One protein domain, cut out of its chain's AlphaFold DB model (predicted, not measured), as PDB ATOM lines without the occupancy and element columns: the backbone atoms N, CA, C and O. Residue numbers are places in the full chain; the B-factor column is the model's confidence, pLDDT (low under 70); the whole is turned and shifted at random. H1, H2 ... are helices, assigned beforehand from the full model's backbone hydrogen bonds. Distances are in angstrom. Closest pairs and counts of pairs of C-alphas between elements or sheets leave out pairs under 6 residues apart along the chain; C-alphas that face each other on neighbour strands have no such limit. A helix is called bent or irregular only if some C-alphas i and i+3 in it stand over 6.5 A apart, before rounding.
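This is residues 10 to 97 of the 97 residues of an uncharacterized protein of Alicyclobacillus acidocaldarius (strain Tc-4-1) (UniProt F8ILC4). Little of this domain is regular structure: a small body of loops with two short helices side by side, H1 and H2, from which residues 79 to 97, of which 79 to 93 belong to H3, stick out as a long arm. The printed part has 88 residues, with named helices H1, H2, H3 in that order and no named strand; it is all helix by class, though the named elements hold only 35 residues. It is loose, with a radius of gyration of the C-alphas of 16.8 A, and spans 58 by 31 by 24 A.

H1, residues 12 to 18, touches H2, residues 63 to 72; their closest C-alphas, of Pro 12 and Leu 67, are 5.8 A apart. They run the same way at a shallow tilt of 30 degrees. H3, residues 76 to 93, is apart from both. Every O i to N i+4 pair is within hydrogen-bond range in H1 and H2, and 12 of 14 in H3.

H1 begins at C-alpha 12 (-26.329, -35.658, -11.932). H2 is 14.2 A long. H3, 25.4 A long, ends at C-alpha 93 (-29.840, -76.592, -11.420); it is irregular, with C-alphas 78 and 81 7.0 A apart.

The C-alphas of Thr 58 and Gln 97, the two farthest apart, are 58.6 A apart. The link H1 to H2 is long, 44 residues; H2 to H3 is tight. The printed part has no cut. Residues 96 to 97 have pLDDT under 70.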
ATOM      1  N   LEU A  10     -29.122 -29.919  -7.900       96.19
ATOM      2  CA  LEU A  10     -28.485 -31.237  -7.744       96.19
ATOM      3  C   LEU A  10     -27.771 -31.667  -9.035       96.19
ATOM      4  O   LEU A  10     -28.392 -31.681 -10.106       96.19
ATOM      5  N   ASN A  11     -26.483 -31.984  -8.918       97.19
ATOM      6  CA  ASN A  11     -25.627 -32.345 -10.037       97.19
ATOM      7  C   ASN A  11     -25.758 -33.849 -10.359       97.19
ATOM      8  O   ASN A  11     -25.396 -34.663  -9.509       97.19
ATOM      9  N   PRO A  12     -26.227 -34.247 -11.558       97.88
ATOM     10  CA  PRO A  12     -26.329 -35.658 -11.932       97.88
ATOM     11  C   PRO A  12     -24.975 -36.378 -11.922       97.88
ATOM     12  O   PRO A  12     -24.934 -37.537 -11.532       97.88
ATOM     13  N   ASP A  13     -23.871 -35.691 -12.241       97.56
ATOM     14  CA  ASP A  13     -22.524 -36.280 -12.196       97.56
ATOM     15  C   ASP A  13     -22.151 -36.718 -10.765       97.56
ATOM     16  O   ASP A  13     -21.532 -37.756 -10.550       97.56
ATOM     17  N   TRP A  14     -22.554 -35.932  -9.756       97.44
ATOM     18  CA  TRP A  14     -22.342 -36.295  -8.354       97.44
ATOM     19  C   TRP A  14     -23.240 -37.464  -7.935       97.44
ATOM     20  O   TRP A  14     -22.814 -38.321  -7.167       97.44
ATOM     21  N   VAL A  15     -24.466 -37.541  -8.465       97.81
ATOM     22  CA  VAL A  15     -25.374 -38.665  -8.195       97.81
ATOM     23  C   VAL A  15     -24.869 -39.963  -8.840       97.81
ATOM     24  O   VAL A  15     -24.985 -41.013  -8.222       97.81
ATOM     25  N   GLU A  16     -24.248 -39.916 -10.023       98.12
ATOM     26  CA  GLU A  16     -23.553 -41.080 -10.608       98.12
ATOM     27  C   GLU A  16     -22.456 -41.594  -9.673       98.12
ATOM     28  O   GLU A  16     -22.447 -42.774  -9.331       98.12
ATOM     29  N   CYS A  17     -21.608 -40.688  -9.174       97.38
ATOM     30  CA  CYS A  17     -20.581 -40.998  -8.180       97.38
ATOM     31  C   CYS A  17     -21.192 -41.601  -6.898       97.38
ATOM     32  O   CYS A  17     -20.717 -42.630  -6.419       97.38
ATOM     33  N   LEU A  18     -22.295 -41.035  -6.388       97.00
ATOM     34  CA  LEU A  18     -23.030 -41.561  -5.228       97.00
ATOM     35  C   LEU A  18     -23.609 -42.963  -5.462       97.00
ATOM     36  O   LEU A  18     -23.709 -43.742  -4.519       97.00
ATOM     37  N   MET A  19     -24.003 -43.284  -6.693       96.88
ATOM     38  CA  MET A  19     -24.503 -44.608  -7.064       96.88
ATOM     39  C   MET A  19     -23.381 -45.606  -7.383       96.88
ATOM     40  O   MET A  19     -23.676 -46.766  -7.664       96.88
ATOM     41  N   GLY A  20     -22.112 -45.184  -7.359       96.19
ATOM     42  CA  GLY A  20     -20.978 -46.007  -7.781       96.19
ATOM     43  C   GLY A  20     -20.927 -46.250  -9.294       96.19
ATOM     44  O   GLY A  20     -20.309 -47.216  -9.737       96.19
ATOM     45  N   LEU A  21     -21.595 -45.409 -10.089       97.06
ATOM     46  CA  LEU A  21     -21.536 -45.429 -11.548       97.06
ATOM     47  C   LEU A  21     -20.391 -44.530 -12.045       97.06
ATOM     48  O   LEU A  21     -20.061 -43.539 -11.385       97.06
ATOM     49  N   PRO A  22     -19.794 -44.816 -13.218       97.31
ATOM     50  CA  PRO A  22     -18.842 -43.901 -13.835       97.31
ATOM     51  C   PRO A  22     -19.468 -42.520 -14.071       97.31
ATOM     52  O   PRO A  22     -20.609 -42.408 -14.520       97.31
ATOM     53  N   ILE A  23     -18.710 -41.457 -13.812       97.69
ATOM     54  CA  ILE A  23     -19.140 -40.093 -14.131       97.69
ATOM     55  C   ILE A  23     -19.298 -39.975 -15.652       97.69
ATOM     56  O   ILE A  23     -18.370 -40.307 -16.394       97.69
ATOM     57  N   GLY A  24     -20.457 -39.487 -16.090       97.12
ATOM     58  CA  GLY A  24     -20.883 -39.399 -17.486       97.12
ATOM     59  C   GLY A  24     -21.778 -40.554 -17.945       97.12
ATOM     60  O   GLY A  24     -22.347 -40.458 -19.023       97.12
ATOM     61  N   TRP A  25     -21.960 -41.609 -17.141       97.31
ATOM     62  CA  TRP A  25     -22.668 -42.834 -17.549       97.31
ATOM     63  C   TRP A  25     -24.099 -42.604 -18.048       97.31
ATOM     64  O   TRP A  25     -24.575 -43.305 -18.935       97.31
ATOM     65  N   THR A  26     -24.811 -41.638 -17.468       97.25
ATOM     66  CA  THR A  26     -26.193 -41.325 -17.865       97.25
ATOM     67  C   THR A  26     -26.288 -40.201 -18.893       97.25
ATOM     68  O   THR A  26     -27.390 -39.875 -19.340       97.25
ATOM     69  N   ASP A  27     -25.168 -39.583 -19.259       96.88
ATOM     70  CA  ASP A  27     -25.133 -38.548 -20.281       96.88
ATOM     71  C   ASP A  27     -24.968 -39.186 -21.662       96.88
ATOM     72  O   ASP A  27     -23.890 -39.634 -22.036       96.88
ATOM     73  N   ILE A  28     -26.057 -39.210 -22.428       96.38
ATOM     74  CA  ILE A  28     -26.098 -39.816 -23.765       96.38
ATOM     75  C   ILE A  28     -25.177 -39.127 -24.785       96.38
ATOM     76  O   ILE A  28     -24.948 -39.684 -25.854       96.38
ATOM     77  N   ASP A  29     -24.667 -37.931 -24.472       96.88
ATOM     78  CA  ASP A  29     -23.728 -37.193 -25.322       96.88
ATOM     79  C   ASP A  29     -22.249 -37.495 -24.968       96.88
ATOM     80  O   ASP A  29     -21.340 -36.913 -25.570       96.88
ATOM     81  N   VAL A  30     -21.984 -38.324 -23.949       95.88
ATOM     82  CA  VAL A  30     -20.631 -38.668 -23.484       95.88
ATOM     83  C   VAL A  30     -20.221 -40.038 -24.017       95.88
ATOM     84  O   VAL A  30     -20.869 -41.047 -23.764       95.88
ATOM     85  N   GLU A  31     -19.092 -40.065 -24.722       96.94
ATOM     86  CA  GLU A  31     -18.481 -41.297 -25.224       96.94
ATOM     87  C   GLU A  31     -17.898 -42.162 -24.096       96.94
ATOM     88  O   GLU A  31     -17.403 -41.657 -23.084       96.94
ATOM     89  N   ASN A  32     -17.898 -43.483 -24.301       94.69
ATOM     90  CA  ASN A  32     -17.470 -44.460 -23.293       94.69
ATOM     91  C   ASN A  32     -16.018 -44.271 -22.821       94.69
ATOM     92  O   ASN A  32     -15.711 -44.533 -21.659       94.69
ATOM     93  N   ASP A  33     -15.120 -43.812 -23.694       96.88
ATOM     94  CA  ASP A  33     -13.708 -43.555 -23.379       96.88
ATOM     95  C   ASP A  33     -13.501 -42.328 -22.471       96.88
ATOM     96  O   ASP A  33     -12.430 -42.157 -21.886       96.88
ATOM     97  N   ARG A  34     -14.530 -41.486 -22.319       96.50
ATOM     98  CA  ARG A  34     -14.534 -40.298 -21.453       96.50
ATOM     99  C   ARG A  34     -15.168 -40.545 -20.090       96.50
ATOM    100  O   ARG A  34     -15.139 -39.649 -19.241       96.50
ATOM    101  N   LEU A  35     -15.735 -41.729 -19.871       97.38
ATOM    102  CA  LEU A  35     -16.299 -42.106 -18.584       97.38
ATOM    103  C   LEU A  35     -15.202 -42.176 -17.527       97.38
ATOM    104  O   LEU A  35     -14.129 -42.739 -17.744       97.38
ATOM    105  N   ARG A  36     -15.482 -41.623 -16.346       97.12
ATOM    106  CA  ARG A  36     -14.531 -41.639 -15.231       97.12
ATOM    107  C   ARG A  36     -15.070 -42.431 -14.057       97.12
ATOM    108  O   ARG A  36     -15.964 -41.965 -13.353       97.12
ATOM    109  N   SER A  37     -14.465 -43.580 -13.793       96.31
ATOM    110  CA  SER A  37     -14.670 -44.306 -12.540       96.31
ATOM    111  C   SER A  37     -13.912 -43.614 -11.410       96.31
ATOM    112  O   SER A  37     -12.715 -43.355 -11.522       96.31
ATOM    113  N   VAL A  38     -14.611 -43.313 -10.320       96.44
ATOM    114  CA  VAL A  38     -14.051 -42.677  -9.121       96.44
ATOM    115  C   VAL A  38     -14.469 -43.457  -7.869       96.44
ATOM    116  O   VAL A  38     -15.446 -44.207  -7.929       96.44
ATOM    117  N   PRO A  39     -13.762 -43.300  -6.735       96.31
ATOM    118  CA  PRO A  39     -14.214 -43.837  -5.454       96.31
ATOM    119  C   PRO A  39     -15.577 -43.270  -5.028       96.31
ATOM    120  O   PRO A  39     -16.019 -42.234  -5.531       96.31
ATOM    121  N   TRP A  40     -16.212 -43.926  -4.053       95.06
ATOM    122  CA  TRP A  40     -17.452 -43.438  -3.440       95.06
ATOM    123  C   TRP A  40     -17.253 -42.030  -2.845       95.06
ATOM    124  O   TRP A  40     -16.174 -41.754  -2.305       95.06
ATOM    125  N   PRO A  41     -18.252 -41.133  -2.929       96.69
ATOM    126  CA  PRO A  41     -18.123 -39.777  -2.409       96.69
ATOM    127  C   PRO A  41     -18.104 -39.736  -0.877       96.69
ATOM    128  O   PRO A  41     -18.505 -40.685  -0.196       96.69
ATOM    129  N   ALA A  42     -17.694 -38.590  -0.339       97.19
ATOM    130  CA  ALA A  42     -17.760 -38.275   1.074       97.19
ATOM    131  C   ALA A  42     -19.185 -38.414   1.630       97.19
ATOM    132  O   ALA A  42     -20.181 -38.031   1.003       97.19
ATOM    133  N   GLY A  43     -19.268 -38.942   2.853       94.44
ATOM    134  CA  GLY A  43     -20.525 -39.159   3.559       94.44
ATOM    135  C   GLY A  43     -21.233 -37.867   3.982       94.44
ATOM    136  O   GLY A  43     -20.728 -36.750   3.846       94.44
ATOM    137  N   PHE A  44     -22.431 -38.024   4.543       91.88
ATOM    138  CA  PHE A  44     -23.212 -36.901   5.058       91.88
ATOM    139  C   PHE A  44     -22.433 -36.121   6.131       91.88
ATOM    140  O   PHE A  44     -21.871 -36.707   7.054       91.88
ATOM    141  N   GLY A  45     -22.398 -34.793   5.996       92.62
ATOM    142  CA  GLY A  45     -21.677 -33.898   6.908       92.62
ATOM    143  C   GLY A  45     -20.154 -33.871   6.734       92.62
ATOM    144  O   GLY A  45     -19.502 -33.076   7.401       92.62
ATOM    145  N   GLN A  46     -19.589 -34.687   5.840       96.12
ATOM    146  CA  GLN A  46     -18.160 -34.683   5.531       96.12
ATOM    147  C   GLN A  46     -17.841 -33.701   4.395       96.12
ATOM    148  O   GLN A  46     -18.686 -33.434   3.523       96.12
ATOM    149  N   GLU A  47     -16.615 -33.177   4.420       95.88
ATOM    150  CA  GLU A  47     -16.046 -32.366   3.343       95.88
ATOM    151  C   GLU A  47     -15.919 -33.204   2.064       95.88
ATOM    152  O   GLU A  47     -15.589 -34.387   2.126       95.88
ATOM    153  N   GLN A  48     -16.233 -32.603   0.911       96.62
ATOM    154  CA  GLN A  48     -16.105 -33.298  -0.369       96.62
ATOM    155  C   GLN A  48     -14.635 -33.488  -0.732       96.62
ATOM    156  O   GLN A  48     -13.830 -32.569  -0.596       96.62
ATOM    157  N   PHE A  49     -14.312 -34.656  -1.272       96.88
ATOM    158  CA  PHE A  49     -13.000 -34.907  -1.842       96.88
ATOM    159  C   PHE A  49     -12.831 -34.230  -3.209       96.88
ATOM    160  O   PHE A  49     -13.797 -34.011  -3.938       96.88
ATOM    161  N   GLU A  50     -11.583 -33.972  -3.606       95.75
ATOM    162  CA  GLU A  50     -11.249 -33.302  -4.876       95.75
ATOM    163  C   GLU A  50     -11.702 -34.088  -6.121       95.75
ATOM    164  O   GLU A  50     -12.012 -33.508  -7.161       95.75
ATOM    165  N   TRP A  51     -11.768 -35.420  -6.033       95.25
ATOM    166  CA  TRP A  51     -12.191 -36.258  -7.157       95.25
ATOM    167  C   TRP A  51     -13.709 -36.281  -7.370       95.25
ATOM    168  O   TRP A  51     -14.160 -36.721  -8.435       95.25
ATOM    169  N   GLU A  52     -14.491 -35.851  -6.377       96.81
ATOM    170  CA  GLU A  52     -15.946 -35.826  -6.466       96.81
ATOM    171  C   GLU A  52     -16.419 -34.684  -7.367       96.81
ATOM    172  O   GLU A  52     -15.956 -33.547  -7.247       96.81
ATOM    173  N   PRO A  53     -17.430 -34.913  -8.218       95.94
ATOM    174  CA  PRO A  53     -18.152 -33.805  -8.816       95.94
ATOM    175  C   PRO A  53     -18.788 -32.920  -7.723       95.94
ATOM    176  O   PRO A  53     -19.209 -33.425  -6.680       95.94
ATOM    177  N   PRO A  54     -18.951 -31.607  -7.949       95.25
ATOM    178  CA  PRO A  54     -19.673 -30.751  -7.010       95.25
ATOM    179  C   PRO A  54     -21.098 -31.264  -6.777       95.25
ATOM    180  O   PRO A  54     -21.773 -31.622  -7.746       95.25
ATOM    181  N   ARG A  55     -21.588 -31.257  -5.528       95.06
ATOM    182  CA  ARG A  55     -22.972 -31.676  -5.194       95.06
ATOM    183  C   ARG A  55     -24.035 -30.903  -5.981       95.06
ATOM    184  O   ARG A  55     -25.088 -31.444  -6.325       95.06
ATOM    185  N   THR A  56     -23.754 -29.641  -6.291       95.06
ATOM    186  CA  THR A  56     -24.641 -28.756  -7.043       95.06
ATOM    187  C   THR A  56     -23.967 -28.215  -8.301       95.06
ATOM    188  O   THR A  56     -22.758 -28.010  -8.349       95.06
ATOM    189  N   ALA A  57     -24.751 -27.991  -9.353       92.81
ATOM    190  CA  ALA A  57     -24.299 -27.420 -10.615       92.81
ATOM    191  C   ALA A  57     -25.366 -26.477 -11.189       92.81
ATOM    192  O   ALA A  57     -26.567 -26.695 -11.037       92.81
ATOM    193  N   THR A  58     -24.934 -25.415 -11.867       88.19
ATOM    194  CA  THR A  58     -25.844 -24.409 -12.442       88.19
ATOM    195  C   THR A  58     -26.449 -24.859 -13.769       88.19
ATOM    196  O   THR A  58     -27.631 -24.628 -14.013       88.19
ATOM    197  N   LYS A  59     -25.669 -25.521 -14.631       86.81
ATOM    198  CA  LYS A  59     -26.130 -26.070 -15.913       86.81
ATOM    199  C   LYS A  59     -25.461 -27.416 -16.181       86.81
ATOM    200  O   LYS A  59     -24.238 -27.503 -16.223       86.81
ATOM    201  N   ARG A  60     -26.272 -28.454 -16.394       92.44
ATOM    202  CA  ARG A  60     -25.848 -29.787 -16.848       92.44
ATOM    203  C   ARG A  60     -26.802 -30.269 -17.930       92.44
ATOM    204  O   ARG A  60     -28.012 -30.055 -17.817       92.44
ATOM    205  N   ARG A  61     -26.261 -30.884 -18.982       93.62
ATOM    206  CA  ARG A  61     -27.064 -31.440 -20.076       93.62
ATOM    207  C   ARG A  61     -27.948 -32.565 -19.558       93.62
ATOM    208  O   ARG A  61     -27.580 -33.258 -18.613       93.62
ATOM    209  N   HIS A  62     -29.148 -32.668 -20.130       96.44
ATOM    210  CA  HIS A  62     -30.134 -33.716 -19.829       96.44
ATOM    211  C   HIS A  62     -30.434 -33.919 -18.333       96.44
ATOM    212  O   HIS A  62     -30.928 -34.973 -17.942       96.44
ATOM    213  N   ARG A  63     -30.179 -32.911 -17.479       96.44
ATOM    214  CA  ARG A  63     -30.182 -33.036 -16.010       96.44
ATOM    215  C   ARG A  63     -31.418 -33.752 -15.467       96.44
ATOM    216  O   ARG A  63     -31.290 -34.662 -14.659       96.44
ATOM    217  N   VAL A  64     -32.609 -33.328 -15.890       96.44
ATOM    218  CA  VAL A  64     -33.876 -33.889 -15.393       96.44
ATOM    219  C   VAL A  64     -34.018 -35.364 -15.777       96.44
ATOM    220  O   VAL A  64     -34.383 -36.173 -14.930       96.44
ATOM    221  N   ALA A  65     -33.693 -35.726 -17.020       98.06
ATOM    222  CA  ALA A  65     -33.758 -37.109 -17.491       98.06
ATOM    223  C   ALA A  65     -32.729 -37.995 -16.773       98.06
ATOM    224  O   ALA A  65     -33.086 -39.067 -16.288       98.06
ATOM    225  N   ARG A  66     -31.494 -37.502 -16.612       98.06
ATOM    226  CA  ARG A  66     -30.414 -38.181 -15.880       98.06
ATOM    227  C   ARG A  66     -30.799 -38.447 -14.428       98.06
ATOM    228  O   ARG A  66     -30.755 -39.584 -13.979       98.06
ATOM    229  N   LEU A  67     -31.280 -37.431 -13.711       97.94
ATOM    230  CA  LEU A  67     -31.735 -37.590 -12.326       97.94
ATOM    231  C   LEU A  67     -32.945 -38.522 -12.203       97.94
ATOM    232  O   LEU A  67     -33.039 -39.254 -11.223       97.94
ATOM    233  N   LYS A  68     -33.854 -38.533 -13.186       98.19
ATOM    234  CA  LYS A  68     -34.970 -39.486 -13.211       98.19
ATOM    235  C   LYS A  68     -34.478 -40.919 -13.427       98.19
ATOM    236  O   LYS A  68     -34.997 -41.820 -12.777       98.19
ATOM    237  N   ALA A  69     -33.500 -41.137 -14.303       97.62
ATOM    238  CA  ALA A  69     -32.901 -42.453 -14.506       97.62
ATOM    239  C   ALA A  69     -32.184 -42.937 -13.236       97.62
ATOM    240  O   ALA A  69     -32.454 -44.035 -12.763       97.62
ATOM    241  N   LEU A  70     -31.351 -42.081 -12.639       97.88
ATOM    242  CA  LEU A  70     -30.610 -42.373 -11.409       97.88
ATOM    243  C   LEU A  70     -31.552 -42.638 -10.225       97.88
ATOM    244  O   LEU A  70     -31.422 -43.649  -9.546       97.88
ATOM    245  N   GLY A  71     -32.556 -41.782 -10.014       96.44
ATOM    246  CA  GLY A  71     -33.498 -41.903  -8.897       96.44
ATOM    247  C   GLY A  71     -34.447 -43.104  -8.975       96.44
ATOM    248  O   GLY A  71     -34.988 -43.497  -7.946       96.44
ATOM    249  N   ASN A  72     -34.652 -43.690 -10.161       97.69
ATOM    250  CA  ASN A  72     -35.411 -44.937 -10.336       97.69
ATOM    251  C   ASN A  72     -34.503 -46.172 -10.500       97.69
ATOM    252  O   ASN A  72     -35.007 -47.285 -10.635       97.69
ATOM    253  N   GLY A  73     -33.183 -45.982 -10.550       95.62
ATOM    254  CA  GLY A  73     -32.205 -47.053 -10.694       95.62
ATOM    255  C   GLY A  73     -31.873 -47.725  -9.361       95.62
ATOM    256  O   GLY A  73     -32.171 -47.211  -8.285       95.62
ATOM    257  N   VAL A  74     -31.208 -48.878  -9.439       96.00
ATOM    258  CA  VAL A  74     -30.683 -49.596  -8.270       96.00
ATOM    259  C   VAL A  74     -29.182 -49.363  -8.175       96.00
ATOM    260  O   VAL A  74     -28.476 -49.427  -9.181       96.00
ATOM    261  N   VAL A  75     -28.678 -49.119  -6.964       96.00
ATOM    262  CA  VAL A  75     -27.236 -49.042  -6.707       96.00
ATOM    263  C   VAL A  75     -26.610 -50.421  -6.978       96.00
ATOM    264  O   VAL A  75     -26.978 -51.380  -6.291       96.00
ATOM    265  N   PRO A  76     -25.655 -50.567  -7.922       95.75
ATOM    266  CA  PRO A  76     -25.111 -51.872  -8.308       95.75
ATOM    267  C   PRO A  76     -24.556 -52.685  -7.133       95.75
ATOM    268  O   PRO A  76     -24.797 -53.887  -7.039       95.75
ATOM    269  N   ALA A  77     -23.887 -52.023  -6.185       95.06
ATOM    270  CA  ALA A  77     -23.358 -52.667  -4.984       95.06
ATOM    271  C   ALA A  77     -24.448 -53.310  -4.101       95.06
ATOM    272  O   ALA A  77     -24.172 -54.290  -3.416       95.06
ATOM    273  N   GLN A  78     -25.684 -52.794  -4.126       96.06
ATOM    274  CA  GLN A  78     -26.797 -53.351  -3.351       96.06
ATOM    275  C   GLN A  78     -27.426 -54.582  -4.018       96.06
ATOM    276  O   GLN A  78     -27.852 -55.492  -3.311       96.06
ATOM    277  N   ILE A  79     -27.474 -54.642  -5.357       97.19
ATOM    278  CA  ILE A  79     -28.058 -55.785  -6.088       97.19
ATOM    279  C   ILE A  79     -27.050 -56.909  -6.359       97.19
ATOM    280  O   ILE A  79     -27.447 -58.060  -6.527       97.19
ATOM    281  N   ALA A  80     -25.749 -56.606  -6.351       97.12
ATOM    282  CA  ALA A  80     -24.674 -57.574  -6.567       97.12
ATOM    283  C   ALA A  80     -24.821 -58.899  -5.779       97.12
ATOM    284  O   ALA A  80     -24.729 -59.951  -6.416       97.12
ATOM    285  N   PRO A  81     -25.093 -58.918  -4.454       97.75
ATOM    286  CA  PRO A  81     -25.249 -60.181  -3.722       97.75
ATOM    287  C   PRO A  81     -26.465 -61.000  -4.175       97.75
ATOM    288  O   PRO A  81     -26.398 -62.226  -4.192       97.75
ATOM    289  N   VAL A  82     -27.555 -60.347  -4.594       97.94
ATOM    290  CA  VAL A  82     -28.743 -61.036  -5.123       97.94
ATOM    291  C   VAL A  82     -28.404 -61.723  -6.442       97.94
ATOM    292  O   VAL A  82     -28.724 -62.894  -6.623       97.94
ATOM    293  N   PHE A  83     -27.706 -61.033  -7.349       97.56
ATOM    294  CA  PHE A  83     -27.272 -61.649  -8.603       97.56
ATOM    295  C   PHE A  83     -26.260 -62.772  -8.393       97.56
ATOM    296  O   PHE A  83     -26.364 -63.795  -9.065       97.56
ATOM    297  N   ALA A  84     -25.324 -62.626  -7.453       97.62
ATOM    298  CA  ALA A  84     -24.381 -63.692  -7.123       97.62
ATOM    299  C   ALA A  84     -25.106 -64.973  -6.678       97.62
ATOM    300  O   ALA A  84     -24.755 -66.069  -7.117       97.62
ATOM    301  N   GLU A  85     -26.154 -64.835  -5.865       97.88
ATOM    302  CA  GLU A  85     -26.960 -65.967  -5.414       97.88
ATOM    303  C   GLU A  85     -27.797 -66.587  -6.541       97.88
ATOM    304  O   GLU A  85     -27.844 -67.808  -6.675       97.88
ATOM    305  N   LEU A  86     -28.401 -65.768  -7.407       97.75
ATOM    306  CA  LEU A  86     -29.133 -66.268  -8.575       97.75
ATOM    307  C   LEU A  86     -28.223 -67.074  -9.512       97.75
ATOM    308  O   LEU A  86     -28.603 -68.152  -9.962       97.75
ATOM    309  N   VAL A  87     -27.001 -66.594  -9.750       97.06
ATOM    310  CA  VAL A  87     -25.993 -67.313 -10.544       97.06
ATOM    311  C   VAL A  87     -25.614 -68.641  -9.882       97.06
ATOM    312  O   VAL A  87     -25.516 -69.662 -10.564       97.06
ATOM    313  N   ARG A  88     -25.445 -68.666  -8.553       97.12
ATOM    314  CA  ARG A  88     -25.158 -69.900  -7.806       97.12
ATOM    315  C   ARG A  88     -26.263 -70.944  -7.994       97.12
ATOM    316  O   ARG A  88     -25.956 -72.096  -8.303       97.12
ATOM    317  N   LEU A  89     -27.523 -70.538  -7.839       96.94
ATOM    318  CA  LEU A  89     -28.692 -71.413  -7.989       96.94
ATOM    319  C   LEU A  89     -28.831 -71.951  -9.420       96.94
ATOM    320  O   LEU A  89     -29.075 -73.144  -9.609       96.94
ATOM    321  N   GLU A  90     -28.607 -71.103 -10.426       96.31
ATOM    322  CA  GLU A  90     -28.646 -71.492 -11.840       96.31
ATOM    323  C   GLU A  90     -27.610 -72.587 -12.152       96.31
ATOM    324  O   GLU A  90     -27.929 -73.613 -12.764       96.31
ATOM    325  N   HIS A  91     -26.375 -72.419 -11.669       95.25
ATOM    326  CA  HIS A  91     -25.304 -73.405 -11.842       95.25
ATOM    327  C   HIS A  91     -25.560 -74.730 -11.109       95.25
ATOM    328  O   HIS A  91     -25.054 -75.773 -11.525       95.25
ATOM    329  N   GLU A  92     -26.298 -74.727  -9.999       93.75
ATOM    330  CA  GLU A  92     -26.698 -75.955  -9.303       93.75
ATOM    331  C   GLU A  92     -27.788 -76.707 -10.065       93.75
ATOM    332  O   GLU A  92     -27.678 -77.922 -10.227       93.75
ATOM    333  N   SER A  93     -28.774 -75.992 -10.612       91.56
ATOM    334  CA  SER A  93     -29.840 -76.592 -11.420       91.56
ATOM    335  C   SER A  93     -29.301 -77.312 -12.665       91.56
ATOM    336  O   SER A  93     -29.740 -78.418 -12.978       91.56
ATOM    337  N   HIS A  94     -28.289 -76.740 -13.325       84.00
ATOM    338  CA  HIS A  94     -27.677 -77.314 -14.531       84.00
ATOM    339  C   HIS A  94     -26.733 -78.498 -14.268       84.00
ATOM    340  O   HIS A  94     -26.406 -79.223 -15.199       84.00
ATOM    341  N   ARG A  95     -26.273 -78.708 -13.027       76.56
ATOM    342  CA  ARG A  95     -25.417 -79.856 -12.658       76.56
ATOM    343  C   ARG A  95     -26.207 -81.099 -12.240       76.56
ATOM    344  O   ARG A  95     -25.608 -82.153 -12.056       76.56
ATOM    345  N   GLY A  96     -27.517 -80.958 -12.032       66.00
ATOM    346  CA  GLY A  96     -28.429 -82.049 -11.683       66.00
ATOM    347  C   GLY A  96     -29.182 -82.660 -12.871       66.00
ATOM    348  O   GLY A  96     -30.033 -83.518 -12.640       66.00
ATOM    349  N   GLN A  97     -28.902 -82.207 -14.099       54.19
ATOM    350  CA  GLN A  97     -29.378 -82.780 -15.368       54.19
ATOM    351  C   GLN A  97     -28.253 -83.581 -16.027       54.19
ATOM    352  O   GLN A  97     -28.574 -84.607 -16.665       54.19
TER     353      GLN A  97